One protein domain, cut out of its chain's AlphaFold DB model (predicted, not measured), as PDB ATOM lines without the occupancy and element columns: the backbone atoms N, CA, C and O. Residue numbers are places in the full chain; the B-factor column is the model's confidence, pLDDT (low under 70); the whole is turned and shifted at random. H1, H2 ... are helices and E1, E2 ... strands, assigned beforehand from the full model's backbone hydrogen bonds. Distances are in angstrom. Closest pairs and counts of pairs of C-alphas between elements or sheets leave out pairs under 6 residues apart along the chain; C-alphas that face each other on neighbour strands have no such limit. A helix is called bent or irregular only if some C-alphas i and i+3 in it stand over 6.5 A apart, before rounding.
ATOM      1  N   SER A 199      16.313  -8.655 -20.479       63.75
ATOM      2  CA  SER A 199      17.365  -9.665 -20.680       63.75
ATOM      3  C   SER A 199      16.860 -11.096 -20.523       63.75
ATOM      4  O   SER A 199      17.497 -12.023 -21.016       63.75
ATOM      5  N   ALA A 200      15.733 -11.289 -19.836       63.34
ATOM      6  CA  ALA A 200      15.160 -12.611 -19.607       63.34
ATOM      7  C   ALA A 200      14.341 -13.147 -20.784       63.34
ATOM      8  O   ALA A 200      14.135 -14.355 -20.887       63.34
ATOM      9  N   ILE A 201      13.854 -12.268 -21.665       69.12
ATOM     10  CA  ILE A 201      13.114 -12.692 -22.850       69.12
ATOM     11  C   ILE A 201      14.085 -12.826 -24.018       69.12
ATOM     12  O   ILE A 201      14.700 -11.853 -24.451       69.12
ATOM     13  N   ASP A 202      14.168 -14.035 -24.563       75.25
ATOM     14  CA  ASP A 202      14.918 -14.297 -25.783       75.25
ATOM     15  C   ASP A 202      14.458 -13.376 -26.934       75.25
ATOM     16  O   ASP A 202      13.264 -13.208 -27.212       75.25
ATOM     17  N   THR A 203      15.430 -12.766 -27.618       73.94
ATOM     18  CA  THR A 203      15.169 -11.765 -28.663       73.94
ATOM     19  C   THR A 203      14.442 -12.379 -29.855       73.94
ATOM     20  O   THR A 203      13.568 -11.732 -30.439       73.94
ATOM     21  N   GLN A 204      14.769 -13.623 -30.215       76.50
ATOM     22  CA  GLN A 204      14.103 -14.315 -31.311       76.50
ATOM     23  C   GLN A 204      12.633 -14.585 -30.962       76.50
ATOM     24  O   GLN A 204      11.751 -14.184 -31.718       76.50
ATOM     25  N   SER A 205      12.366 -15.133 -29.780       73.56
ATOM     26  CA  SER A 205      11.015 -15.396 -29.271       73.56
ATOM     27  C   SER A 205      10.164 -14.121 -29.202       73.56
ATOM     28  O   SER A 205       8.996 -14.111 -29.598       73.56
ATOM     29  N   MET A 206      10.752 -12.998 -28.771       77.44
ATOM     30  CA  MET A 206      10.080 -11.693 -28.777       77.44
ATOM     31  C   MET A 206       9.743 -11.222 -30.201       77.44
ATOM     32  O   MET A 206       8.669 -10.660 -30.433       77.44
ATOM     33  N   ASN A 207      10.640 -11.431 -31.165       79.75
ATOM     34  CA  ASN A 207      10.396 -11.072 -32.561       79.75
ATOM     35  C   ASN A 207       9.311 -11.951 -33.195       79.75
ATOM     36  O   ASN A 207       8.436 -11.422 -33.877       79.75
ATOM     37  N   GLU A 208       9.307 -13.251 -32.911       81.25
ATOM     38  CA  GLU A 208       8.264 -14.178 -33.359       81.25
ATOM     39  C   GLU A 208       6.889 -13.789 -32.788       81.25
ATOM     40  O   GLU A 208       5.905 -13.716 -33.529       81.25
ATOM     41  N   ALA A 209       6.818 -13.425 -31.502       78.25
ATOM     42  CA  ALA A 209       5.593 -12.929 -30.874       78.25
ATOM     43  C   ALA A 209       5.104 -11.605 -31.494       78.25
ATOM     44  O   ALA A 209       3.904 -11.426 -31.726       78.25
ATOM     45  N   LYS A 210       6.023 -10.678 -31.806       82.00
ATOM     46  CA  LYS A 210       5.704  -9.429 -32.521       82.00
ATOM     47  C   LYS A 210       5.184  -9.702 -33.930       82.00
ATOM     48  O   LYS A 210       4.190  -9.100 -34.326       82.00
ATOM     49  N   ASP A 211       5.811 -10.608 -34.677       82.19
ATOM     50  CA  ASP A 211       5.360 -10.984 -36.018       82.19
ATOM     51  C   ASP A 211       3.987 -11.677 -35.980       82.19
ATOM     52  O   ASP A 211       3.131 -11.382 -36.820       82.19
ATOM     53  N   TYR A 212       3.727 -12.532 -34.985       82.25
ATOM     54  CA  TYR A 212       2.404 -13.119 -34.756       82.25
ATOM     55  C   TYR A 212       1.353 -12.037 -34.481       82.25
ATOM     56  O   TYR A 212       0.310 -11.991 -35.138       82.25
ATOM     57  N   MET A 213       1.645 -11.106 -33.566       80.81
ATOM     58  CA  MET A 213       0.747  -9.992 -33.258       80.81
ATOM     59  C   MET A 213       0.509  -9.106 -34.486       80.81
ATOM     60  O   MET A 213      -0.624  -8.708 -34.752       80.81
ATOM     61  N   ALA A 214       1.538  -8.852 -35.291       82.19
ATOM     62  CA  ALA A 214       1.424  -8.077 -36.518       82.19
ATOM     63  C   ALA A 214       0.510  -8.752 -37.557       82.19
ATOM     64  O   ALA A 214      -0.178  -8.058 -38.302       82.19
ATOM     65  N   ARG A 215       0.448 -10.090 -37.589       86.44
ATOM     66  CA  ARG A 215      -0.475 -10.871 -38.440       86.44
ATOM     67  C   ARG A 215      -1.878 -11.035 -37.846       86.44
ATOM     68  O   ARG A 215      -2.778 -11.505 -38.542       86.44
ATOM     69  N   SER A 216      -2.085 -10.645 -36.587       84.31
ATOM     70  CA  SER A 216      -3.383 -10.783 -35.917       84.31
ATOM     71  C   SER A 216      -4.462  -9.873 -36.507       84.31
ATOM     72  O   SER A 216      -5.631 -10.239 -36.458       84.31
ATOM     73  N   LEU A 217      -4.084  -8.739 -37.109       89.62
ATOM     74  CA  LEU A 217      -4.993  -7.799 -37.767       89.62
ATOM     75  C   LEU A 217      -4.796  -7.793 -39.295       89.62
ATOM     76  O   LEU A 217      -3.670  -7.977 -39.773       89.62
ATOM     77  N   PRO A 218      -5.863  -7.545 -40.070       93.06
ATOM     78  CA  PRO A 218      -5.783  -7.365 -41.513       93.06
ATOM     79  C   PRO A 218      -5.185  -6.005 -41.883       93.06
ATOM     80  O   PRO A 218      -5.208  -5.043 -41.102       93.06
ATOM     81  N   TRP A 219      -4.685  -5.895 -43.109       94.19
ATOM     82  CA  TRP A 219      -4.300  -4.609 -43.689       94.19
ATOM     83  C   TRP A 219      -5.502  -3.631 -43.701       94.19
ATOM     84  O   TRP A 219      -6.612  -4.037 -44.054       94.19
ATOM     85  N   PRO A 220      -5.336  -2.345 -43.323       94.75
ATOM     86  CA  PRO A 220      -4.074  -1.638 -43.106       94.75
ATOM     87  C   PRO A 220      -3.553  -1.619 -41.661       94.75
ATOM     88  O   PRO A 220      -2.522  -1.005 -41.406       94.75
ATOM     89  N   PHE A 221      -4.218  -2.260 -40.701       94.56
ATOM     90  CA  PHE A 221      -3.825  -2.200 -39.282       94.56
ATOM     91  C   PHE A 221      -2.941  -3.369 -38.835       94.56
ATOM     92  O   PHE A 221      -2.437  -3.369 -37.716       94.56
ATOM     93  N   GLY A 222      -2.715  -4.340 -39.715       92.12
ATOM     94  CA  GLY A 222      -1.751  -5.418 -39.552       92.12
ATOM     95  C   GLY A 222      -1.324  -5.990 -40.902       92.12
ATOM     96  O   GLY A 222      -1.453  -5.334 -41.937       92.12
ATOM     97  N   TYR A 223      -0.780  -7.202 -40.873       92.50
ATOM     98  CA  TYR A 223      -0.164  -7.893 -42.005       92.50
ATOM     99  C   TYR A 223      -0.659  -9.337 -42.139       92.50
ATOM    100  O   TYR A 223       0.108 -10.215 -42.540       92.50
ATOM    101  N   ARG A 224      -1.924  -9.613 -41.785       90.44
ATOM    102  CA  ARG A 224      -2.524 -10.950 -41.947       90.44
ATOM    103  C   ARG A 224      -2.365 -11.477 -43.374       90.44
ATOM    104  O   ARG A 224      -2.007 -12.632 -43.568       90.44
ATOM    105  N   GLU A 225      -2.564 -10.612 -44.365       89.69
ATOM    106  CA  GLU A 225      -2.431 -10.914 -45.795       89.69
ATOM    107  C   GLU A 225      -0.978 -10.813 -46.310       89.69
ATOM    108  O   GLU A 225      -0.737 -10.827 -47.518       89.69
ATOM    109  N   GLY A 226       0.006 -10.672 -45.416       87.06
ATOM    110  CA  GLY A 226       1.428 -10.524 -45.736       87.06
ATOM    111  C   GLY A 226       1.939  -9.078 -45.701       87.06
ATOM    112  O   GLY A 226       1.177  -8.118 -45.612       87.06
ATOM    113  N   LYS A 227       3.270  -8.914 -45.763       85.19
ATOM    114  CA  LYS A 227       3.950  -7.603 -45.675       85.19
ATOM    115  C   LYS A 227       3.921  -6.804 -46.995       85.19
ATOM    116  O   LYS A 227       4.090  -5.591 -46.968       85.19
ATOM    117  N   ASN A 228       3.633  -7.452 -48.128       87.44
ATOM    118  CA  ASN A 228       3.633  -6.846 -49.470       87.44
ATOM    119  C   ASN A 228       2.289  -6.187 -49.834       87.44
ATOM    120  O   ASN A 228       1.762  -6.393 -50.926       87.44
ATOM    121  N   GLN A 229       1.710  -5.418 -48.912       90.56
ATOM    122  CA  GLN A 229       0.450  -4.710 -49.138       90.56
ATOM    123  C   GLN A 229       0.710  -3.246 -49.491       90.56
ATOM    124  O   GLN A 229       1.602  -2.604 -48.937       90.56
ATOM    125  N   SER A 230      -0.077  -2.708 -50.423       90.75
ATOM    126  CA  SER A 230       0.005  -1.309 -50.841       90.75
ATOM    127  C   SER A 230      -1.220  -0.518 -50.390       90.75
ATOM    128  O   SER A 230      -2.337  -1.033 -50.269       90.75
ATOM    129  N   TRP A 231      -1.013   0.771 -50.121       93.38
ATOM    130  CA  TRP A 231      -2.112   1.674 -49.810       93.38
ATOM    131  C   TRP A 231      -2.981   1.903 -51.056       93.38
ATOM    132  O   TRP A 231      -2.469   2.104 -52.154       93.38
ATOM    133  N   ARG A 232      -4.306   1.868 -50.889       92.06
ATOM    134  CA  ARG A 232      -5.307   1.999 -51.956       92.06
ATOM    135  C   ARG A 232      -6.393   2.957 -51.491       92.06
ATOM    136  O   ARG A 232      -6.612   3.105 -50.292       92.06
ATOM    137  N   THR A 233      -7.136   3.534 -52.429       88.38
ATOM    138  CA  THR A 233      -8.195   4.517 -52.140       88.38
ATOM    139  C   THR A 233      -9.263   3.996 -51.172       88.38
ATOM    140  O   THR A 233      -9.786   4.767 -50.374       88.38
ATOM    141  N   ILE A 234      -9.543   2.687 -51.176       89.62
ATOM    142  CA  ILE A 234     -10.484   2.055 -50.234       89.62
ATOM    143  C   ILE A 234     -10.044   2.189 -48.766       89.62
ATOM    144  O   ILE A 234     -10.890   2.282 -47.882       89.62
ATOM    145  N   HIS A 235      -8.736   2.262 -48.493       93.44
ATOM    146  CA  HIS A 235      -8.201   2.377 -47.133       93.44
ATOM    147  C   HIS A 235      -8.331   3.799 -46.573       93.44
ATOM    148  O   HIS A 235      -8.272   3.983 -45.362       93.44
ATOM    149  N   ASN A 236      -8.581   4.798 -47.428       93.50
ATOM    150  CA  ASN A 236      -8.792   6.175 -46.985       93.50
ATOM    151  C   ASN A 236     -10.090   6.351 -46.185       93.50
ATOM    152  O   ASN A 236     -10.267   7.386 -45.551       93.50
ATOM    153  N   THR A 237     -11.018   5.389 -46.256       93.06
ATOM    154  CA  THR A 237     -12.342   5.473 -45.622       93.06
ATOM    155  C   THR A 237     -12.603   4.229 -44.766       93.06
ATOM    156  O   THR A 237     -13.380   3.360 -45.159       93.06
ATOM    157  N   PRO A 238     -11.947   4.100 -43.601       93.94
ATOM    158  CA  PRO A 238     -12.163   2.979 -42.686       93.94
ATOM    159  C   PRO A 238     -13.598   2.897 -42.150       93.94
ATOM    160  O   PRO A 238     -14.040   1.792 -41.841       93.94
ATOM    161  N   VAL A 239     -14.324   4.020 -42.063       95.75
ATOM    162  CA  VAL A 239     -15.767   4.061 -41.767       95.75
ATOM    163  C   VAL A 239     -16.459   4.921 -42.815       95.75
ATOM    164  O   VAL A 239     -16.117   6.093 -42.969       95.75
ATOM    165  N   GLN A 240     -17.440   4.358 -43.515       93.75
ATOM    166  CA  GLN A 240     -18.224   5.053 -44.530       93.75
ATOM    167  C   GLN A 240     -19.675   5.165 -44.067       93.75
ATOM    168  O   GLN A 240     -20.368   4.158 -43.949       93.75
ATOM    169  N   THR A 241     -20.130   6.391 -43.798       91.75
ATOM    170  CA  THR A 241     -21.517   6.679 -43.395       91.75
ATOM    171  C   THR A 241     -21.987   5.786 -42.239       91.75
ATOM    172  O   THR A 241     -23.060   5.191 -42.278       91.75
ATOM    173  N   GLY A 242     -21.135   5.636 -41.223       92.06
ATOM    174  CA  GLY A 242     -21.372   4.781 -40.063       92.06
ATOM    175  C   GLY A 242     -20.949   3.327 -40.207       92.06
ATOM    176  O   GLY A 242     -20.745   2.677 -39.187       92.06
ATOM    177  N   VAL A 243     -20.787   2.803 -41.421       94.56
ATOM    178  CA  VAL A 243     -20.445   1.392 -41.646       94.56
ATOM    179  C   VAL A 243     -18.922   1.220 -41.657       94.56
ATOM    180  O   VAL A 243     -18.252   1.798 -42.517       94.56
ATOM    181  N   PRO A 244     -18.338   0.454 -40.718       95.62
ATOM    182  CA  PRO A 244     -16.905   0.205 -40.704       95.62
ATOM    183  C   PRO A 244     -16.511  -0.832 -41.762       95.62
ATOM    184  O   PRO A 244     -17.247  -1.774 -42.051       95.62
ATOM    185  N   SER A 245     -15.304  -0.695 -42.309       94.75
ATOM    186  CA  SER A 245     -14.670  -1.768 -43.078       94.75
ATOM    187  C   SER A 245     -14.370  -2.972 -42.174       94.75
ATOM    188  O   SER A 245     -14.236  -2.822 -40.958       94.75
ATOM    189  N   LYS A 246     -14.192  -4.168 -42.753       92.06
ATOM    190  CA  LYS A 246     -13.816  -5.370 -41.981       92.06
ATOM    191  C   LYS A 246     -12.534  -5.152 -41.164       92.06
ATOM    192  O   LYS A 246     -12.485  -5.518 -39.996       92.06
ATOM    193  N   ALA A 247     -11.542  -4.475 -41.744       93.44
ATOM    194  CA  ALA A 247     -10.300  -4.155 -41.047       93.44
ATOM    195  C   ALA A 247     -10.508  -3.181 -39.877       93.44
ATOM    196  O   ALA A 247      -9.947  -3.378 -38.800       93.44
ATOM    197  N   MET A 248     -11.351  -2.159 -40.060       95.50
ATOM    198  CA  MET A 248     -11.694  -1.221 -38.987       95.50
ATOM    199  C   MET A 248     -12.494  -1.898 -37.872       95.50
ATOM    200  O   MET A 248     -12.267  -1.621 -36.699       95.50
ATOM    201  N   PHE A 249     -13.409  -2.803 -38.220       94.81
ATOM    202  CA  PHE A 249     -14.160  -3.586 -37.245       94.81
ATOM    203  C   PHE A 249     -13.238  -4.406 -36.342       94.81
ATOM    204  O   PHE A 249     -13.382  -4.359 -35.124       94.81
ATOM    205  N   GLU A 250     -12.260  -5.108 -36.912       93.00
ATOM    206  CA  GLU A 250     -11.320  -5.901 -36.120       93.00
ATOM    207  C   GLU A 250     -10.413  -5.048 -35.227       93.00
ATOM    208  O   GLU A 250     -10.145  -5.423 -34.082       93.00
ATOM    209  N   LEU A 251      -9.992  -3.872 -35.705       94.19
ATOM    210  CA  LEU A 251      -9.269  -2.909 -34.877       94.19
ATOM    211  C   LEU A 251     -10.134  -2.418 -33.708       94.19
ATOM    212  O   LEU A 251      -9.683  -2.431 -32.563       94.19
ATOM    213  N   LEU A 252     -11.382  -2.016 -33.977       93.56
ATOM    214  CA  LEU A 252     -12.323  -1.564 -32.948       93.56
ATOM    215  C   LEU A 252     -12.614  -2.667 -31.935       93.56
ATOM    216  O   LEU A 252     -12.601  -2.407 -30.734       93.56
ATOM    217  N   ARG A 253     -12.810  -3.903 -32.401       91.12
ATOM    218  CA  ARG A 253     -12.947  -5.085 -31.553       91.12
ATOM    219  C   ARG A 253     -11.751  -5.196 -30.613       91.12
ATOM    220  O   ARG A 253     -11.953  -5.230 -29.407       91.12
ATOM    221  N   LEU A 254     -10.523  -5.183 -31.137       89.62
ATOM    222  CA  LEU A 254      -9.301  -5.274 -30.335       89.62
ATOM    223  C   LEU A 254      -9.194  -4.135 -29.306       89.62
ATOM    224  O   LEU A 254      -8.909  -4.375 -28.131       89.62
ATOM    225  N   TRP A 255      -9.426  -2.893 -29.730       90.75
ATOM    226  CA  TRP A 255      -9.354  -1.722 -28.857       90.75
ATOM    227  C   TRP A 255     -10.396  -1.752 -27.742       90.75
ATOM    228  O   TRP A 255     -10.081  -1.395 -26.611       90.75
ATOM    229  N   VAL A 256     -11.613  -2.213 -28.028       87.88
ATOM    230  CA  VAL A 256     -12.707  -2.251 -27.053       87.88
ATOM    231  C   VAL A 256     -12.584  -3.452 -26.115       87.88
ATOM    232  O   VAL A 256     -12.698  -3.282 -24.903       87.88
ATOM    233  N   THR A 257     -12.340  -4.655 -26.635       83.56
ATOM    234  CA  THR A 257     -12.398  -5.886 -25.829       83.56
ATOM    235  C   THR A 257     -11.099  -6.187 -25.093       83.56
ATOM    236  O   THR A 257     -11.155  -6.684 -23.972       83.56
ATOM    237  N   ARG A 258      -9.938  -5.881 -25.691       83.25
ATOM    238  CA  ARG A 258      -8.623  -6.197 -25.107       83.25
ATOM    239  C   ARG A 258      -7.986  -5.009 -24.402       83.25
ATOM    240  O   ARG A 258      -7.462  -5.171 -23.305       83.25
ATOM    241  N   TYR A 259      -7.980  -3.840 -25.043       86.19
ATOM    242  CA  TYR A 259      -7.306  -2.656 -24.494       86.19
ATOM    243  C   TYR A 259      -8.230  -1.735 -23.701       86.19
ATOM    244  O   TYR A 259      -7.738  -0.854 -23.003       86.19
ATOM    245  N   HIS A 260      -9.547  -1.930 -23.786       87.88
ATOM    246  CA  HIS A 260     -10.551  -1.056 -23.179       87.88
ATOM    247  C   HIS A 260     -10.321   0.440 -23.471       87.88
ATOM    248  O   HIS A 260     -10.447   1.292 -22.592       87.88
ATOM    249  N   LEU A 261      -9.940   0.758 -24.712       89.56
ATOM    250  CA  LEU A 261      -9.550   2.104 -25.132       89.56
ATOM    251  C   LEU A 261     -10.713   3.094 -24.954       89.56
ATOM    252  O   LEU A 261     -11.790   2.880 -25.509       89.56
ATOM    253  N   GLY A 262     -10.497   4.176 -24.198       85.25
ATOM    254  CA  GLY A 262     -11.533   5.145 -23.823       85.25
ATOM    255  C   GLY A 262     -12.138   4.939 -22.428       85.25
ATOM    256  O   GLY A 262     -12.911   5.785 -21.980       85.25
ATOM    257  N   LYS A 263     -11.785   3.864 -21.711       87.88
ATOM    258  CA  LYS A 263     -12.074   3.729 -20.275       87.88
ATOM    259  C   LYS A 263     -11.170   4.675 -19.471       87.88
ATOM    260  O   LYS A 263      -9.989   4.806 -19.779       87.88
ATOM    261  N   THR A 264     -11.706   5.310 -18.427       81.00
ATOM    262  CA  THR A 264     -10.886   6.090 -17.485       81.00
ATOM    263  C   THR A 264      -9.905   5.178 -16.738       81.00
ATOM    264  O   THR A 264     -10.160   3.984 -16.574       81.00
ATOM    265  N   ASP A 265      -8.777   5.740 -16.297       80.94
ATOM    266  CA  ASP A 265      -7.791   5.080 -15.423       80.94
ATOM    267  C   ASP A 265      -6.927   3.976 -16.063       80.94
ATOM    268  O   ASP A 265      -6.410   3.106 -15.366       80.94
ATOM    269  N   VAL A 266      -6.716   4.014 -17.384       85.06
ATOM    270  CA  VAL A 266      -5.765   3.124 -18.082       85.06
ATOM    271  C   VAL A 266      -4.618   3.948 -18.674       85.06
ATOM    272  O   VAL A 266      -4.620   4.290 -19.857       85.06
ATOM    273  N   ALA A 267      -3.638   4.303 -17.836       86.12
ATOM    274  CA  ALA A 267      -2.537   5.201 -18.206       86.12
ATOM    275  C   ALA A 267      -1.718   4.688 -19.402       86.12
ATOM    276  O   ALA A 267      -1.242   5.464 -20.230       86.12
ATOM    277  N   GLU A 268      -1.592   3.373 -19.549       86.25
ATOM    278  CA  GLU A 268      -0.776   2.769 -20.597       86.25
ATOM    279  C   GLU A 268      -1.419   2.854 -21.992       86.25
ATOM    280  O   GLU A 268      -0.777   2.524 -22.989       86.25
ATOM    281  N   ASN A 269      -2.678   3.296 -22.090       91.31
ATOM    282  CA  ASN A 269      -3.343   3.549 -23.365       91.31
ATOM    283  C   ASN A 269      -3.037   4.940 -23.946       91.31
ATOM    284  O   ASN A 269      -3.452   5.207 -25.070       91.31
ATOM    285  N   ALA A 270      -2.296   5.803 -23.240       91.81
ATOM    286  CA  ALA A 270      -2.085   7.206 -23.613       91.81
ATOM    287  C   ALA A 270      -1.665   7.423 -25.083       91.81
ATOM    288  O   ALA A 270      -2.215   8.292 -25.754       91.81
ATOM    289  N   VAL A 271      -0.746   6.605 -25.613       93.31
ATOM    290  CA  VAL A 271      -0.289   6.708 -27.015       93.31
ATOM    291  C   VAL A 271      -1.407   6.356 -28.003       93.31
ATOM    292  O   VAL A 271      -1.614   7.064 -28.986       93.31
ATOM    293  N   LEU A 272      -2.163   5.285 -27.737       93.94
ATOM    294  CA  LEU A 272      -3.305   4.892 -28.569       93.94
ATOM    295  C   LEU A 272      -4.441   5.919 -28.479       93.94
ATOM    296  O   LEU A 272      -5.101   6.181 -29.481       93.94
ATOM    297  N   GLU A 273      -4.654   6.521 -27.304       94.19
ATOM    298  CA  GLU A 273      -5.632   7.594 -27.131       94.19
ATOM    299  C   GLU A 273      -5.248   8.840 -27.929       94.19
ATOM    300  O   GLU A 273      -6.108   9.386 -28.613       94.19
ATOM    301  N   ALA A 274      -3.976   9.248 -27.920       94.81
ATOM    302  CA  ALA A 274      -3.503  10.382 -28.714       94.81
ATOM    303  C   ALA A 274      -3.759  10.172 -30.218       94.81
ATOM    304  O   ALA A 274      -4.315  11.047 -30.879       94.81
ATOM    305  N   ILE A 275      -3.450   8.982 -30.744       94.25
ATOM    306  CA  ILE A 275      -3.728   8.643 -32.148       94.25
ATOM    307  C   ILE A 275      -5.238   8.662 -32.425       94.25
ATOM    308  O   ILE A 275      -5.684   9.253 -33.406       94.25
ATOM    309  N   ALA A 276      -6.051   8.056 -31.555       94.38
ATOM    310  CA  ALA A 276      -7.506   8.051 -31.706       94.38
ATOM    311  C   ALA A 276      -8.131   9.454 -31.579       94.38
ATOM    312  O   ALA A 276      -9.226   9.675 -32.100       94.38
ATOM    313  N   ASP A 277      -7.474  10.401 -30.906       94.75
ATOM    314  CA  ASP A 277      -7.939  11.787 -30.822       94.75
ATOM    315  C   ASP A 277      -7.699  12.573 -32.117       94.75
ATOM    316  O   ASP A 277      -8.458  13.486 -32.441       94.75
ATOM    317  N   HIS A 278      -6.686  12.185 -32.893       91.62
ATOM    318  CA  HIS A 278      -6.404  12.763 -34.205       91.62
ATOM    319  C   HIS A 278      -7.305  12.220 -35.324       91.62
ATOM    320  O   HIS A 278      -7.403  12.835 -36.386       91.62
ATOM    321  N   LEU A 279      -7.977  11.088 -35.098       93.69
ATOM    322  CA  LEU A 279      -8.909  10.496 -36.054       93.69
ATOM    323  C   LEU A 279     -10.304  11.091 -35.882       93.69
ATOM    324  O   LEU A 279     -10.969  10.851 -34.876       93.69
ATOM    325  N   ASP A 280     -10.775  11.817 -36.889       94.19
ATOM    326  CA  ASP A 280     -12.011  12.586 -36.798       94.19
ATOM    327  C   ASP A 280     -13.182  11.952 -37.545       94.19
ATOM    328  O   ASP A 280     -13.080  11.556 -38.709       94.19
ATOM    329  N   PHE A 281     -14.341  11.938 -36.884       95.19
ATOM    330  CA  PHE A 281     -15.609  11.711 -37.556       95.19
ATOM    331  C   PHE A 281     -16.063  12.986 -38.260       95.19
ATOM    332  O   PHE A 281     -16.148  14.063 -37.661       95.19
ATOM    333  N   ILE A 282     -16.405  12.840 -39.535       93.69
ATOM    334  CA  ILE A 282     -16.826  13.919 -40.422       93.69
ATOM    335  C   ILE A 282     -18.204  13.624 -41.010       93.69
ATOM    336  O   ILE A 282     -18.585  12.477 -41.254       93.69
ATOM    337  N   ASP A 283     -18.947  14.691 -41.267       90.50
ATOM    338  CA  ASP A 283     -20.224  14.629 -41.971       90.50
ATOM    339  C   ASP A 283     -19.990  14.864 -43.471       90.50
ATOM    340  O   ASP A 283     -19.894  16.006 -43.927       90.50
ATOM    341  N   GLU A 284     -19.871  13.780 -44.246       85.44
ATOM    342  CA  GLU A 284     -19.575  13.851 -45.686       85.44
ATOM    343  C   GLU A 284     -20.629  14.621 -46.491       85.44
ATOM    344  O   GLU A 284     -20.306  15.161 -47.553       85.44
ATOM    345  N   SER A 285     -21.868  14.716 -45.993       86.62
ATOM    346  CA  SER A 285     -22.945  15.453 -46.667       86.62
ATOM    347  C   SER A 285     -22.649  16.953 -46.768       86.62
ATOM    348  O   SER A 285     -23.077  17.608 -47.717       86.62
ATOM    349  N   LYS A 286     -21.862  17.485 -45.825       88.12
ATOM    350  CA  LYS A 286     -21.508  18.907 -45.739       88.12
ATOM    351  C   LYS A 286     -20.261  19.270 -46.540       88.12
ATOM    352  O   LYS A 286     -19.935  20.449 -46.644       88.12
ATOM    353  N   ILE A 287     -19.565  18.282 -47.106       87.56
ATOM    354  CA  ILE A 287     -18.299  18.498 -47.807       87.56
ATOM    355  C   ILE A 287     -18.571  18.867 -49.277       87.56
ATOM    356  O   ILE A 287     -19.234  18.104 -49.999       87.56
ATOM    357  N   PRO A 288     -18.021  19.995 -49.771       89.69
ATOM    358  CA  PRO A 288     -18.133  20.399 -51.168       89.69
ATOM    359  C   PRO A 288     -17.749  19.279 -52.142       89.69
ATOM    360  O   PRO A 288     -16.748  18.587 -51.956       89.69
ATOM    361  N   ALA A 289     -18.517  19.117 -53.224       85.56
ATOM    362  CA  ALA A 289     -18.302  18.043 -54.199       85.56
ATOM    363  C   ALA A 289     -16.893  18.065 -54.827       85.56
ATOM    364  O   ALA A 289     -16.339  17.010 -55.121       85.56
ATOM    365  N   ILE A 290     -16.294  19.251 -54.980       85.06
ATOM    366  CA  ILE A 290     -14.927  19.429 -55.494       85.06
ATOM    367  C   ILE A 290     -13.903  18.762 -54.561       85.06
ATOM    368  O   ILE A 290     -13.044  18.015 -55.023       85.06
ATOM    369  N   LEU A 291     -14.047  18.954 -53.245       84.25
ATOM    370  CA  LEU A 291     -13.174  18.349 -52.235       84.25
ATOM    371  C   LEU A 291     -13.400  16.840 -52.077       84.25
ATOM    372  O   LEU A 291     -12.475  16.128 -51.696       84.25
ATOM    373  N   ARG A 292     -14.606  16.342 -52.378       81.62
ATOM    374  CA  ARG A 292     -14.912  14.899 -52.381       81.62
ATOM    375  C   ARG A 292     -14.365  14.166 -53.607       81.62
ATOM    376  O   ARG A 292     -14.079  12.978 -53.518       81.62
ATOM    377  N   ARG A 293     -14.246  14.853 -54.748       79.38
ATOM    378  CA  ARG A 293     -13.691  14.290 -55.993       79.38
ATOM    379  C   ARG A 293     -12.164  14.249 -55.997       79.38
ATOM    380  O   ARG A 293     -11.590  13.434 -56.712       79.38
ATOM    381  N   ALA A 294     -11.513  15.113 -55.220       79.69
ATOM    382  CA  ALA A 294     -10.074  15.048 -55.013       79.69
ATOM    383  C   ALA A 294      -9.699  13.772 -54.237       79.69
ATOM    384  O   ALA A 294     -10.397  13.375 -53.303       79.69
ATOM    385  N   GLY A 295      -8.588  13.128 -54.608       80.12
ATOM    386  CA  GLY A 295      -8.056  11.997 -53.846       80.12
ATOM    387  C   GLY A 295      -7.738  12.411 -52.407       80.12
ATOM    388  O   GLY A 295      -7.177  13.481 -52.181       80.12
ATOM    389  N   TYR A 296      -8.108  11.578 -51.432       85.62
ATOM    390  CA  TYR A 296      -7.826  11.854 -50.024       85.62
ATOM    391  C   TYR A 296      -6.350  11.574 -49.707       85.62
ATOM    392  O   TYR A 296      -5.874  10.452 -49.896       85.62
ATOM    393  N   GLY A 297      -5.642  12.599 -49.233       87.38
ATOM    394  CA  GLY A 297      -4.239  12.565 -48.825       87.38
ATOM    395  C   GLY A 297      -3.947  13.596 -47.725       87.38
ATOM    396  O   GLY A 297      -4.881  14.213 -47.210       87.38
ATOM    397  N   PRO A 298      -2.671  13.819 -47.354       87.06
ATOM    398  CA  PRO A 298      -2.302  14.666 -46.212       87.06
ATOM    399  C   PRO A 298      -2.815  16.111 -46.306       87.06
ATOM    400  O   PRO A 298      -3.259  16.691 -45.318       87.06
ATOM    401  N   VAL A 299      -2.812  16.686 -47.513       87.50
ATOM    402  CA  VAL A 299      -3.312  18.049 -47.753       87.50
ATOM    403  C   VAL A 299      -4.833  18.107 -47.584       87.50
ATOM    404  O   VAL A 299      -5.352  19.000 -46.914       87.50
ATOM    405  N   GLN A 300      -5.558  17.133 -48.143       87.19
ATOM    406  CA  GLN A 300      -7.015  17.050 -48.016       87.19
ATOM    407  C   GLN A 300      -7.431  16.770 -46.571       87.19
ATOM    408  O   GLN A 300      -8.400  17.360 -46.107       87.19
ATOM    409  N   ALA A 301      -6.677  15.952 -45.831       86.81
ATOM    410  CA  ALA A 301      -6.926  15.697 -44.414       86.81
ATOM    411  C   ALA A 301      -6.976  17.006 -43.604       86.81
ATOM    412  O   ALA A 301      -7.887  17.205 -42.802       86.81
ATOM    413  N   GLN A 302      -6.076  17.957 -43.884       87.88
ATOM    414  CA  GLN A 302      -6.091  19.271 -43.236       87.88
ATOM    415  C   GLN A 302      -7.327  20.104 -43.614       87.88
ATOM    416  O   GLN A 302      -7.904  20.769 -42.755       87.88
ATOM    417  N   GLN A 303      -7.770  20.052 -44.873       87.81
ATOM    418  CA  GLN A 303      -8.987  20.742 -45.327       87.81
ATOM    419  C   GLN A 303     -10.259  20.135 -44.716       87.81
ATOM    420  O   GLN A 303     -11.226  20.845 -44.442       87.81
ATOM    421  N   TYR A 304     -10.255  18.823 -44.478       88.25
ATOM    422  CA  TYR A 304     -11.384  18.088 -43.918       88.25
ATOM    423  C   TYR A 304     -11.594  18.381 -42.423       88.25
ATOM    424  O   TYR A 304     -12.721  18.246 -41.945       88.25
ATOM    425  N   LYS A 305     -10.575  18.882 -41.702       86.56
ATOM    426  CA  LYS A 305     -10.693  19.283 -40.284       86.56
ATOM    427  C   LYS A 305     -11.797  20.311 -40.027       86.56
ATOM    428  O   LYS A 305     -12.416  20.276 -38.969       86.56
ATOM    429  N   ALA A 306     -12.102  21.182 -40.994       88.25
ATOM    430  CA  ALA A 306     -13.197  22.152 -40.879       88.25
ATOM    431  C   ALA A 306     -14.592  21.496 -40.769       88.25
ATOM    432  O   ALA A 306     -15.540  22.134 -40.321       88.25
ATOM    433  N   TYR A 307     -14.715  20.222 -41.154       90.50
ATOM    434  CA  TYR A 307     -15.960  19.448 -41.145       90.50
ATOM    435  C   TYR A 307     -15.984  18.377 -40.039       90.50
ATOM    436  O   TYR A 307     -16.873  17.519 -40.028       90.50
ATOM    437  N   ARG A 308     -15.022  18.429 -39.106       91.31
ATOM    438  CA  ARG A 308     -14.954  17.570 -37.918       91.31
ATOM    439  C   ARG A 308     -16.203  17.745 -37.058       91.31
ATOM    440  O   ARG A 308     -16.619  18.862 -36.756       91.31
ATOM    441  N   LYS A 309     -16.769  16.626 -36.606       92.94
ATOM    442  CA  LYS A 309     -17.788  16.588 -35.551       92.94
ATOM    443  C   LYS A 309     -17.164  16.329 -34.187       92.94
ATOM    444  O   LYS A 309     -17.340  17.132 -33.281       92.94
ATOM    445  N   TYR A 310     -16.440  15.223 -34.058       93.75
ATOM    446  CA  TYR A 310     -15.706  14.830 -32.856       93.75
ATOM    447  C   TYR A 310     -14.670  13.756 -33.212       93.75
ATOM    448  O   TYR A 310     -14.765  13.140 -34.277       93.75
ATOM    449  N   SER A 311     -13.691  13.525 -32.335       95.38
ATOM    450  CA  SER A 311     -12.687  12.472 -32.536       95.38
ATOM    451  C   SER A 311     -13.224  11.076 -32.229       95.38
ATOM    452  O   SER A 311     -14.174  10.893 -31.463       95.38
ATOM    453  N   LEU A 312     -12.567  10.064 -32.785       95.00
ATOM    454  CA  LEU A 312     -12.802   8.668 -32.454       95.00
ATOM    455  C   LEU A 312     -12.582   8.419 -30.958       95.00
ATOM    456  O   LEU A 312     -13.379   7.711 -30.346       95.00
ATOM    457  N   LEU A 313     -11.586   9.062 -30.343       95.06
ATOM    458  CA  LEU A 313     -11.398   9.002 -28.893       95.06
ATOM    459  C   LEU A 313     -12.620   9.524 -28.129       95.06
ATOM    460  O   LEU A 313     -13.078   8.869 -27.193       95.06
ATOM    461  N   HIS A 314     -13.171  10.677 -28.525       94.75
ATOM    462  CA  HIS A 314     -14.368  11.230 -27.886       94.75
ATOM    463  C   HIS A 314     -15.560  10.267 -27.985       94.75
ATOM    464  O   HIS A 314     -16.279  10.062 -27.003       94.75
ATOM    465  N   TYR A 315     -15.740   9.625 -29.142       94.62
ATOM    466  CA  TYR A 315     -16.758   8.592 -29.331       94.62
ATOM    467  C   TYR A 315     -16.549   7.393 -28.400       94.62
ATOM    468  O   TYR A 315     -17.478   7.003 -27.692       94.62
ATOM    469  N   LEU A 316     -15.329   6.847 -28.351       93.38
ATOM    470  CA  LEU A 316     -14.989   5.714 -27.488       93.38
ATOM    471  C   LEU A 316     -15.236   6.049 -26.011       93.38
ATOM    472  O   LEU A 316     -15.944   5.306 -25.332       93.38
ATOM    473  N   LYS A 317     -14.747   7.203 -25.533       93.25
ATOM    474  CA  LYS A 317     -14.972   7.682 -24.157       93.25
ATOM    475  C   LYS A 317     -16.462   7.812 -23.834       93.25
ATOM    476  O   LYS A 317     -16.906   7.345 -22.788       93.25
ATOM    477  N   SER A 318     -17.250   8.366 -24.753       91.88
ATOM    478  CA  SER A 318     -18.701   8.521 -24.577       91.88
ATOM    479  C   SER A 318     -19.434   7.175 -24.502       91.88
ATOM    480  O   SER A 318     -20.348   7.015 -23.698       91.88
ATOM    481  N   CYS A 319     -19.019   6.178 -25.290       90.00
ATOM    482  CA  CYS A 319     -19.563   4.820 -25.195       90.00
ATOM    483  C   CYS A 319     -19.233   4.158 -23.843       90.00
ATOM    484  O   CYS A 319     -20.074   3.453 -23.287       90.00
ATOM    485  N   TYR A 320     -18.039   4.408 -23.292       87.44
ATOM    486  CA  TYR A 320     -17.613   3.870 -21.995       87.44
ATOM    487  C   TYR A 320     -18.286   4.525 -20.786       87.44
ATOM    488  O   TYR A 320     -18.465   3.855 -19.769       87.44
ATOM    489  N   GLN A 321     -18.722   5.784 -20.886       85.69
ATOM    490  CA  GLN A 321     -19.458   6.468 -19.810       85.69
ATOM    491  C   GLN A 321     -20.754   5.747 -19.404       85.69
ATOM    492  O   GLN A 321     -21.231   5.930 -18.288       85.69
ATOM    493  N   LYS A 322     -21.304   4.891 -20.274       78.38
ATOM    494  CA  LYS A 322     -22.488   4.068 -19.985       78.38
ATOM    495  C   LYS A 322     -22.207   2.808 -19.155       78.38
ATOM    496  O   LYS A 322     -23.140   2.081 -18.824       78.38
ATOM    497  N   GLY A 323     -20.950   2.534 -18.803       77.00
ATOM    498  CA  GLY A 323     -20.583   1.400 -17.955       77.00
ATOM    499  C   GLY A 323     -20.965   0.049 -18.572       77.00
ATOM    500  O   GLY A 323     -20.494  -0.292 -19.656       77.00
ATOM    501  N   GLY A 324     -21.799  -0.726 -17.866       67.94
ATOM    502  CA  GLY A 324     -22.249  -2.062 -18.290       67.94
ATOM    503  C   GLY A 324     -23.080  -2.078 -19.578       67.94
ATOM    504  O   GLY A 324     -23.064  -3.080 -20.286       67.94
ATOM    505  N   ASP A 325     -23.709  -0.953 -19.935       76.75
ATOM    506  CA  ASP A 325     -24.535  -0.800 -21.141       76.75
ATOM    507  C   ASP A 325     -23.760  -0.127 -22.284       76.75
ATOM    508  O   ASP A 325     -24.282   0.734 -22.999       76.75
ATOM    509  N   ASN A 326     -22.480  -0.475 -22.451       86.00
ATOM    510  CA  ASN A 326     -21.662   0.069 -23.529       86.00
ATOM    511  C   ASN A 326     -22.239  -0.370 -24.897       86.00
ATOM    512  O   ASN A 326     -22.144  -1.552 -25.259       86.00
ATOM    513  N   PRO A 327     -22.801   0.559 -25.697       88.81
ATOM    514  CA  PRO A 327     -23.507   0.207 -26.926       88.81
ATOM    515  C   PRO A 327     -22.562  -0.364 -27.984       88.81
ATOM    516  O   PRO A 327     -22.977  -1.182 -28.807       88.81
ATOM    517  N   LEU A 328     -21.286   0.029 -27.947       89.56
ATOM    518  CA  LEU A 328     -20.269  -0.458 -28.866       89.56
ATOM    519  C   LEU A 328     -19.895  -1.912 -28.562       89.56
ATOM    520  O   LEU A 328     -19.773  -2.697 -29.493       89.56
ATOM    521  N   VAL A 329     -19.792  -2.298 -27.285       88.25
ATOM    522  CA  VAL A 329     -19.525  -3.696 -26.888       88.25
ATOM    523  C   VAL A 329     -20.662  -4.609 -27.350       88.25
ATOM    524  O   VAL A 329     -20.414  -5.611 -28.019       88.25
ATOM    525  N   ALA A 330     -21.914  -4.232 -27.071       88.06
ATOM    526  CA  ALA A 330     -23.084  -4.995 -27.510       88.06
ATOM    527  C   ALA A 330     -23.196  -5.073 -29.044       88.06
ATOM    528  O   ALA A 330     -23.638  -6.076 -29.604       88.06
ATOM    529  N   TRP A 331     -22.797  -4.013 -29.751       92.88
ATOM    530  CA  TRP A 331     -22.730  -4.021 -31.209       92.88
ATOM    531  C   TRP A 331     -21.631  -4.957 -31.733       92.88
ATOM    532  O   TRP A 331     -21.923  -5.750 -32.624       92.88
ATOM    533  N   VAL A 332     -20.423  -4.934 -31.153       90.44
ATOM    534  CA  VAL A 332     -19.312  -5.823 -31.544       90.44
ATOM    535  C   VAL A 332     -19.728  -7.289 -31.432       90.44
ATOM    536  O   VAL A 332     -19.559  -8.027 -32.396       90.44
ATOM    537  N   ILE A 333     -20.353  -7.684 -30.317       87.56
ATOM    538  CA  ILE A 333     -20.831  -9.062 -30.098       87.56
ATOM    539  C   ILE A 333     -21.807  -9.493 -31.204       87.56
ATOM    540  O   ILE A 333     -21.617 -10.537 -31.825       87.56
ATOM    541  N   ARG A 334     -22.805  -8.658 -31.527       90.88
ATOM    542  CA  ARG A 334     -23.779  -8.963 -32.593       90.88
ATOM    543  C   ARG A 334     -23.129  -9.098 -33.970       90.88
ATOM    544  O   ARG A 334     -23.526  -9.955 -34.756       90.88
ATOM    545  N   GLN A 335     -22.141  -8.259 -34.282       91.31
ATOM    546  CA  GLN A 335     -21.421  -8.366 -35.553       91.31
ATOM    547  C   GLN A 335     -20.526  -9.613 -35.604       91.31
ATOM    548  O   GLN A 335     -20.429 -10.233 -36.661       91.31
ATOM    549  N   GLU A 336     -19.908 -10.012 -34.486       88.25
ATOM    550  CA  GLU A 336     -19.150 -11.268 -34.400       88.25
ATOM    551  C   GLU A 336     -20.043 -12.480 -34.683       88.25
ATOM    552  O   GLU A 336     -19.686 -13.317 -35.508       88.25
ATOM    553  N   GLU A 337     -21.225 -12.547 -34.067       88.19
ATOM    554  CA  GLU A 337     -22.202 -13.615 -34.314       88.19
ATOM    555  C   GLU A 337     -22.647 -13.650 -35.782       88.19
ATOM    556  O   GLU A 337     -22.675 -14.713 -36.408       88.19
ATOM    557  N   LYS A 338     -22.925 -12.479 -36.366       88.19
ATOM    558  CA  LYS A 338     -23.306 -12.341 -37.778       88.19
ATOM    559  C   LYS A 338     -22.218 -12.865 -38.719       88.19
ATOM    560  O   LYS A 338     -22.517 -13.618 -39.647       88.19
ATOM    561  N   LEU A 339     -20.961 -12.494 -38.473       85.44
ATOM    562  CA  LEU A 339     -19.817 -12.928 -39.276       85.44
ATOM    563  C   LEU A 339     -19.454 -14.401 -39.050       85.44
ATOM    564  O   LEU A 339     -18.955 -15.042 -39.972       85.44
ATOM    565  N   ALA A 340     -19.725 -14.950 -37.863       82.44
ATOM    566  CA  ALA A 340     -19.537 -16.370 -37.584       82.44
ATOM    567  C   ALA A 340     -20.509 -17.251 -38.383       82.44
ATOM    568  O   ALA A 340     -20.136 -18.341 -38.809       82.44
ATOM    569  N   VAL A 341     -21.741 -16.780 -38.605       87.69
ATOM    570  CA  VAL A 341     -22.738 -17.476 -39.439       87.69
ATOM    571  C   VAL A 341     -22.476 -17.250 -40.929       87.69
ATOM    572  O   VAL A 341     -22.598 -18.176 -41.726       87.69
ATOM    573  N   ASN A 342     -22.112 -16.027 -41.323       87.75
ATOM    574  CA  ASN A 342     -21.804 -15.689 -42.708       87.75
ATOM    575  C   ASN A 342     -20.583 -14.750 -42.790       87.75
ATOM    576  O   ASN A 342     -20.739 -13.530 -42.684       87.75
ATOM    577  N   PRO A 343     -19.377 -15.283 -43.071       85.25
ATOM    578  CA  PRO A 343     -18.144 -14.490 -43.160       85.25
ATOM    579  C   PRO A 343     -18.161 -13.394 -44.241       85.25
ATOM    580  O   PRO A 343     -17.378 -12.435 -44.200       85.25
ATOM    581  N   SER A 344     -19.053 -13.525 -45.225       86.06
ATOM    582  CA  SER A 344     -19.232 -12.582 -46.331       86.06
ATOM    583  C   SER A 344     -20.304 -11.523 -46.056       86.06
ATOM    584  O   SER A 344     -20.480 -10.632 -46.885       86.06
ATOM    585  N   ALA A 345     -20.997 -11.581 -44.915       87.81
ATOM    586  CA  ALA A 345     -22.019 -10.605 -44.556       87.81
ATOM    587  C   ALA A 345     -21.450  -9.180 -44.447       87.81
ATOM    588  O   ALA A 345     -20.305  -8.965 -44.032       87.81
ATOM    589  N   SER A 346     -22.272  -8.192 -44.809       89.62
ATOM    590  CA  SER A 346     -21.977  -6.785 -44.557       89.62
ATOM    591  C   SER A 346     -22.123  -6.461 -43.070       89.62
ATOM    592  O   SER A 346     -22.988  -7.006 -42.379       89.62
ATOM    593  N   LEU A 347     -21.276  -5.558 -42.585       92.75
ATOM    594  CA  LEU A 347     -21.359  -5.029 -41.228       92.75
ATOM    595  C   LEU A 347     -22.488  -4.000 -41.128       92.75
ATOM    596  O   LEU A 347     -22.763  -3.278 -42.088       92.75
ATOM    597  N   ASP A 348     -23.124  -3.928 -39.964       93.38
ATOM    598  CA  ASP A 348     -24.111  -2.889 -39.674       93.38
ATOM    599  C   ASP A 348     -23.418  -1.557 -39.338       93.38
ATOM    600  O   ASP A 348     -22.226  -1.512 -39.028       93.38
ATOM    601  N   ALA A 349     -24.154  -0.446 -39.375       94.88
ATOM    602  CA  ALA A 349     -23.613   0.846 -38.958       94.88
ATOM    603  C   ALA A 349     -23.296   0.864 -37.451       94.88
ATOM    604  O   ALA A 349     -23.998   0.242 -36.647       94.88
ATOM    605  N   LEU A 350     -22.249   1.600 -37.069       94.31
ATOM    606  CA  LEU A 350     -21.863   1.821 -35.677       94.31
ATOM    607  C   LEU A 350     -23.027   2.444 -34.888       94.31
ATOM    608  O   LEU A 350     -23.766   3.267 -35.430       94.31
ATOM    609  N   PRO A 351     -23.200   2.101 -33.603       93.62
ATOM    610  CA  PRO A 351     -24.234   2.703 -32.775       93.62
ATOM    611  C   PRO A 351     -23.871   4.149 -32.425       93.62
ATOM    612  O   PRO A 351     -22.694   4.503 -32.325       93.62
ATOM    613  N   ASN A 352     -24.871   4.989 -32.169       90.62
ATOM    614  CA  ASN A 352     -24.610   6.284 -31.546       90.62
ATOM    615  C   ASN A 352     -24.108   6.091 -30.097       90.62
ATOM    616  O   ASN A 352     -24.497   5.130 -29.429       90.62
ATOM    617  N   SER A 353     -23.292   7.014 -29.577       85.00
ATOM    618  CA  SER A 353     -22.808   6.954 -28.186       85.00
ATOM    619  C   SER A 353     -23.951   7.037 -27.166       85.00
ATOM    620  O   SER A 353     -23.858   6.475 -26.077       85.00
ATOM    621  N   SER A 354     -25.087   7.636 -27.548       81.88
ATOM    622  CA  SER A 354     -26.329   7.635 -26.767       81.88
ATOM    623  C   SER A 354     -27.007   6.261 -26.672       81.88
ATOM    624  O   SER A 354     -27.978   6.122 -25.930       81.88
ATOM    625  N   GLY A 355     -26.532   5.239 -27.389       77.12
ATOM    626  CA  GLY A 355     -27.117   3.893 -27.448       77.12
ATOM    627  C   GLY A 355     -28.414   3.787 -28.260       77.12
ATOM    628  O   GLY A 355     -28.944   2.692 -28.412       77.12
ATOM    629  N   SER A 356     -28.912   4.899 -28.805       79.75
ATOM    630  CA  SER A 356     -30.128   4.966 -29.616       79.75
ATOM    631  C   SER A 356     -29.794   5.401 -31.046       79.75
ATOM    632  O   SER A 356     -29.253   6.489 -31.253       79.75
ATOM    633  N   GLY A 357     -30.165   4.583 -32.031       86.75
ATOM    634  CA  GLY A 357     -29.911   4.854 -33.448       86.75
ATOM    635  C   GLY A 357     -28.479   4.544 -33.896       86.75
ATOM    636  O   GLY A 357     -27.646   4.052 -33.132       86.75
ATOM    637  N   THR A 358     -28.209   4.822 -35.169       91.31
ATOM    638  CA  THR A 358     -26.930   4.549 -35.829       91.31
ATOM    639  C   THR A 358     -26.164   5.833 -36.105       91.31
ATOM    640  O   THR A 358     -26.735   6.904 -36.318       91.31
ATOM    641  N   LEU A 359     -24.843   5.719 -36.102       91.75
ATOM    642  CA  LEU A 359     -23.935   6.758 -36.537       91.75
ATOM    643  C   LEU A 359     -24.045   6.908 -38.058       91.75
ATOM    644  O   LEU A 359     -23.992   5.914 -38.763       91.75
ATOM    645  N   ASN A 360     -24.138   8.140 -38.561       91.56
ATOM    646  CA  ASN A 360     -24.168   8.435 -40.005       91.56
ATOM    647  C   ASN A 360     -22.928   9.228 -40.462       91.56
ATOM    648  O   ASN A 360     -22.943   9.884 -41.500       91.56
ATOM    649  N   LEU A 361     -21.858   9.209 -39.663       93.75
ATOM    650  CA  LEU A 361     -20.607   9.920 -39.931       93.75
ATOM    651  C   LEU A 361     -19.583   8.988 -40.578       93.75
ATOM    652  O   LEU A 361     -19.562   7.787 -40.308       93.75
ATOM    653  N   SER A 362     -18.702   9.550 -41.397       93.88
ATOM    654  CA  SER A 362     -17.556   8.825 -41.945       93.88
ATOM    655  C   SER A 362     -16.297   9.133 -41.150       93.88
ATOM    656  O   SER A 362     -16.188  10.185 -40.525       93.88
ATOM    657  N   LEU A 363     -15.324   8.232 -41.214       95.12
ATOM    658  CA  LEU A 363     -13.976   8.442 -40.704       95.12
ATOM    659  C   LEU A 363     -13.018   8.287 -41.876       95.12
ATOM    660  O   LEU A 363     -13.072   7.283 -42.594       95.12
ATOM    661  N   LYS A 364     -12.164   9.291 -42.077       93.25
ATOM    662  CA  LYS A 364     -11.119   9.268 -43.099       93.25
ATOM    663  C   LYS A 364      -9.752   9.164 -42.445       93.25
ATOM    664  O   LYS A 364      -9.551   9.698 -41.360       93.25
ATOM    665  N   MET A 365      -8.818   8.504 -43.118       93.75
ATOM    666  CA  MET A 365      -7.445   8.377 -42.634       93.75
ATOM    667  C   MET A 365      -6.445   8.307 -43.786       93.75
ATOM    668  O   MET A 365      -6.810   7.967 -44.914       93.75
ATOM    669  N   VAL A 366      -5.190   8.637 -43.506       93.81
ATOM    670  CA  VAL A 366      -4.069   8.498 -44.443       93.81
ATOM    671  C   VAL A 366      -3.170   7.318 -44.058       93.81
ATOM    672  O   VAL A 366      -3.300   6.718 -42.990       93.81
ATOM    673  N   ALA A 367      -2.234   6.972 -44.944       92.69
ATOM    674  CA  ALA A 367      -1.321   5.849 -44.734       92.69
ATOM    675  C   ALA A 367      -0.443   5.998 -43.477       92.69
ATOM    676  O   ALA A 367      -0.150   4.991 -42.827       92.69
ATOM    677  N   SER A 368      -0.048   7.231 -43.127       92.94
ATOM    678  CA  SER A 368       0.729   7.518 -41.914       92.94
ATOM    679  C   SER A 368      -0.052   7.176 -40.650       92.94
ATOM    680  O   SER A 368       0.493   6.489 -39.795       92.94
ATOM    681  N   ASP A 369      -1.343   7.517 -40.579       93.69
ATOM    682  CA  ASP A 369      -2.187   7.214 -39.415       93.69
ATOM    683  C   ASP A 369      -2.247   5.698 -39.165       93.69
ATOM    684  O   ASP A 369      -2.082   5.217 -38.046       93.69
ATOM    685  N   ALA A 370      -2.421   4.904 -40.230       93.88
ATOM    686  CA  ALA A 370      -2.426   3.447 -40.118       93.88
ATOM    687  C   ALA A 370      -1.061   2.895 -39.672       93.88
ATOM    688  O   ALA A 370      -1.001   1.907 -38.938       93.88
ATOM    689  N   GLN A 371       0.040   3.514 -40.110       93.62
ATOM    690  CA  GLN A 371       1.391   3.142 -39.686       93.62
ATOM    691  C   GLN A 371       1.649   3.467 -38.214       93.62
ATOM    692  O   GLN A 371       2.213   2.631 -37.507       93.62
ATOM    693  N   GLU A 372       1.194   4.624 -37.742       94.94
ATOM    694  CA  GLU A 372       1.265   5.013 -36.334       94.94
ATOM    695  C   GLU A 372       0.466   4.049 -35.454       94.94
ATOM    696  O   GLU A 372       0.991   3.571 -34.449       94.94
ATOM    697  N   ILE A 373      -0.744   3.654 -35.874       94.81
ATOM    698  CA  ILE A 373      -1.545   2.639 -35.171       94.81
ATOM    699  C   ILE A 373      -0.778   1.317 -35.049       94.81
ATOM    700  O   ILE A 373      -0.705   0.755 -33.956       94.81
ATOM    701  N   ARG A 374      -0.172   0.820 -36.138       93.38
ATOM    702  CA  ARG A 374       0.626  -0.423 -36.112       93.38
ATOM    703  C   ARG A 374       1.797  -0.325 -35.136       93.38
ATOM    704  O   ARG A 374       2.043  -1.256 -34.369       93.38
ATOM    705  N   HIS A 375       2.512   0.799 -35.155       93.12
ATOM    706  CA  HIS A 375       3.641   1.026 -34.261       93.12
ATOM    707  C   HIS A 375       3.199   1.082 -32.792       93.12
ATOM    708  O   HIS A 375       3.746   0.359 -31.958       93.12
ATOM    709  N   ALA A 376       2.150   1.852 -32.489       93.50
ATOM    710  CA  ALA A 376       1.607   1.989 -31.143       93.50
ATOM    711  C   ALA A 376       1.049   0.669 -30.590       93.50
ATOM    712  O   ALA A 376       1.259   0.356 -29.418       93.50
ATOM    713  N   LEU A 377       0.397  -0.149 -31.424       91.94
ATOM    714  CA  LEU A 377      -0.064  -1.488 -31.038       91.94
ATOM    715  C   LEU A 377       1.104  -2.413 -30.662       91.94
ATOM    716  O   LEU A 377       1.033  -3.096 -29.640       91.94
ATOM    717  N   ASN A 378       2.188  -2.406 -31.442       89.75
ATOM    718  CA  ASN A 378       3.385  -3.201 -31.152       89.75
ATOM    719  C   ASN A 378       4.100  -2.732 -29.881       89.75
ATOM    720  O   ASN A 378       4.558  -3.560 -29.088       89.75
ATOM    721  N   GLN A 379       4.179  -1.420 -29.656       89.50
ATOM    722  CA  GLN A 379       4.740  -0.862 -28.429       89.50
ATOM    723  C   GLN A 379       3.888  -1.254 -27.218       89.50
ATOM    724  O   GLN A 379       4.418  -1.799 -26.253       89.50
ATOM    725  N   ARG A 380       2.562  -1.074 -27.298       88.50
ATOM    726  CA  ARG A 380       1.625  -1.436 -26.226       88.50
ATOM    727  C   ARG A 380       1.718  -2.915 -25.863       88.50
ATOM    728  O   ARG A 380       1.776  -3.239 -24.678       88.50
ATOM    729  N   PHE A 381       1.766  -3.789 -26.869       86.81
ATOM    730  CA  PHE A 381       1.973  -5.224 -26.683       86.81
ATOM    731  C   PHE A 381       3.299  -5.510 -25.974       86.81
ATOM    732  O   PHE A 381       3.307  -6.205 -24.965       86.81
ATOM    733  N   THR A 382       4.402  -4.925 -26.452       84.06
ATOM    734  CA  THR A 382       5.738  -5.133 -25.871       84.06
ATOM    735  C   THR A 382       5.781  -4.711 -24.401       84.06
ATOM    736  O   THR A 382       6.213  -5.484 -23.550       84.06
ATOM    737  N   THR A 383       5.270  -3.518 -24.081       84.94
ATOM    738  CA  THR A 383       5.191  -3.013 -22.703       84.94
ATOM    739  C   THR A 383       4.325  -3.909 -21.821       84.94
ATOM    740  O   THR A 383       4.706  -4.197 -20.691       84.94
ATOM    741  N   GLN A 384       3.183  -4.387 -22.329       83.19
ATOM    742  CA  GLN A 384       2.312  -5.296 -21.584       83.19
ATOM    743  C   GLN A 384       2.992  -6.644 -21.312       83.19
ATOM    744  O   GLN A 384       2.879  -7.162 -20.203       83.19
ATOM    745  N   THR A 385       3.697  -7.204 -22.296       79.06
ATOM    746  CA  THR A 385       4.454  -8.452 -22.140       79.06
ATOM    747  C   THR A 385       5.544  -8.289 -21.085       79.06
ATOM    748  O   THR A 385       5.576  -9.064 -20.137       79.06
ATOM    749  N   LEU A 386       6.363  -7.235 -21.173       78.62
ATOM    750  CA  LEU A 386       7.428  -6.964 -20.199       78.62
ATOM    751  C   LEU A 386       6.889  -6.735 -18.781       78.62
ATOM    752  O   LEU A 386       7.472  -7.234 -17.821       78.62
ATOM    753  N   ALA A 387       5.778  -6.006 -18.638       79.88
ATOM    754  CA  ALA A 387       5.140  -5.787 -17.342       79.88
ATOM    755  C   ALA A 387       4.665  -7.108 -16.723       79.88
ATOM    756  O   ALA A 387       4.986  -7.393 -15.573       79.88
ATOM    757  N   LYS A 388       3.987  -7.956 -17.509       77.44
ATOM    758  CA  LYS A 388       3.554  -9.279 -17.048       77.44
ATOM    759  C   LYS A 388       4.727 -10.184 -16.683       77.44
ATOM    760  O   LYS A 388       4.628 -10.902 -15.698       77.44
ATOM    761  N   THR A 389       5.836 -10.142 -17.422       73.50
ATOM    762  CA  THR A 389       7.030 -10.942 -17.104       73.50
ATOM    763  C   THR A 389       7.574 -10.631 -15.709       73.50
ATOM    764  O   THR A 389       7.935 -11.555 -14.988       73.50
ATOM    765  N   LYS A 390       7.561  -9.359 -15.282       74.38
ATOM    766  CA  LYS A 390       8.017  -8.959 -13.935       74.38
ATOM    767  C   LYS A 390       7.134  -9.496 -12.807       74.38
ATOM    768  O   LYS A 390       7.602  -9.655 -11.686       74.38
ATOM    769  N   GLU A 391       5.862  -9.764 -13.086       76.56
ATOM    770  CA  GLU A 391       4.893 -10.259 -12.101       76.56
ATOM    771  C   GLU A 391       4.886 -11.786 -11.979       76.56
ATOM    772  O   GLU A 391       4.219 -12.335 -11.100       76.56
ATOM    773  N   ILE A 392       5.587 -12.494 -12.868       74.44
ATOM    774  CA  ILE A 392       5.572 -13.953 -12.892       74.44
ATOM    775  C   ILE A 392       6.707 -14.474 -12.008       74.44
ATOM    776  O   ILE A 392       7.875 -14.198 -12.287       74.44
TER     777      ILE A 392
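What this domain is: This is residues 199 to 392 of the 549 residues of an uncharacterized protein of Hahella sp. CCB-MM4 (UniProt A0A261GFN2). A long helix, H9, runs along one side of a mostly helical body; H4 is side by side with it, and H1 meets it at a steep angle through residues 210 to 214. H7 packs crosswise on H4, and H3 lies near the middle with H8 crossed on it; at the end of H4 a small sheet of E1 and E2 follows, with H6 next to E1 and the short H5 farther out. A long stretch with no named element, residues 342 to 366, leads from H8 back to H9 and pairs briefly with E1. The printed part has 194 residues with nine named helices and two named strands, in the order H1 H2 H3 H4 E1 H5 H6 E2 H7 H8 H9; the sheet, in the order E1 - E2, is antiparallel, and the class is mostly helix. The whole is compact, with a radius of gyration of the C-alphas of 17.4 A and spans of 57 by 39 by 35 A.

How they stand to each other: Start at H1, residues 203 to 215, and look across to H9, residues 367 to 391: they touch, closest at the C-alphas of Lys 210 and Asn 378, 6.8 A apart, at a steep tilt of 47 degrees, opposite ways. H2, residues 233 to 236, is close to H9 but not clearly touching, with the C-alphas of Asn 236 and Ala 367 closest at 7.8 A. H3, residues 246 to 257, touches H8, residues 327 to 341, with residues 253 to 257 alone; the closest C-alphas, of Arg 253 and Val 332, are 6.4 A apart, and the tilt is steep at 51 degrees, opposite ways. H4, residues 267 to 278, touches H9 at a shallow tilt of 6 degrees, opposite ways, with the C-alphas of Leu 272 and Ala 376 closest at 6.3 A. H4 also touches H7, residues 312 to 320, at a steep tilt of 53 degrees, opposite ways; the C-alphas of Asp 277 and Leu 313 are closest at 4.8 A. The helix packing is mostly crossed, with one of these four touching pairs at a shallow tilt. Next, compare E1, residues 280 to 282, with E2, residues 308 to 311: they are antiparallel neighbours at 148 degrees, with N 281 and O 310 2.9 A apart and N 309 and O 281 2.8 A apart, both within hydrogen-bond range. Residues 281 to 282 of E1 also pair antiparallel with residues 362 to 363. H5, residues 289 to 293, is close to H6, residues 298 to 307, but not clearly touching; their closest C-alphas, of Leu 291 and Gln 300, are 7.6 A apart. Every O i to N i+4 pair is within hydrogen-bond range in H1, H3, H5, H7 and H8, against 6 of 8 in H4, 4 of 6 in H6 and 20 of 21 in H9, while H2 is too short for such a pair.

Where its parts are: Find C-alpha 203 at (15.169, -11.765, -28.663); from there H1 runs 18.5 A to C-alpha 215. H3 covers 16.2 A, H6 15.3 A and H7 12.5 A. H4 begins at C-alpha 267, at (-2.537, 5.201, -18.206), and covers 18.1 A; it is irregular, with C-alphas 268 and 271 7.5 A apart. H8 covers 21.7 A. H9 runs 36.9 A and ends at C-alpha 391, at (4.893, -10.259, -12.101).

The domain as a whole: The two C-alphas farthest apart are those of Ile 290 and Ile 392, at 57.9 A. The printed part has no cut; the links H1 to H2 and H8 to H9 are long. Mean pLDDT of the printed part is 88.0, and residues 199 to 201 and 324 of this model are under 70.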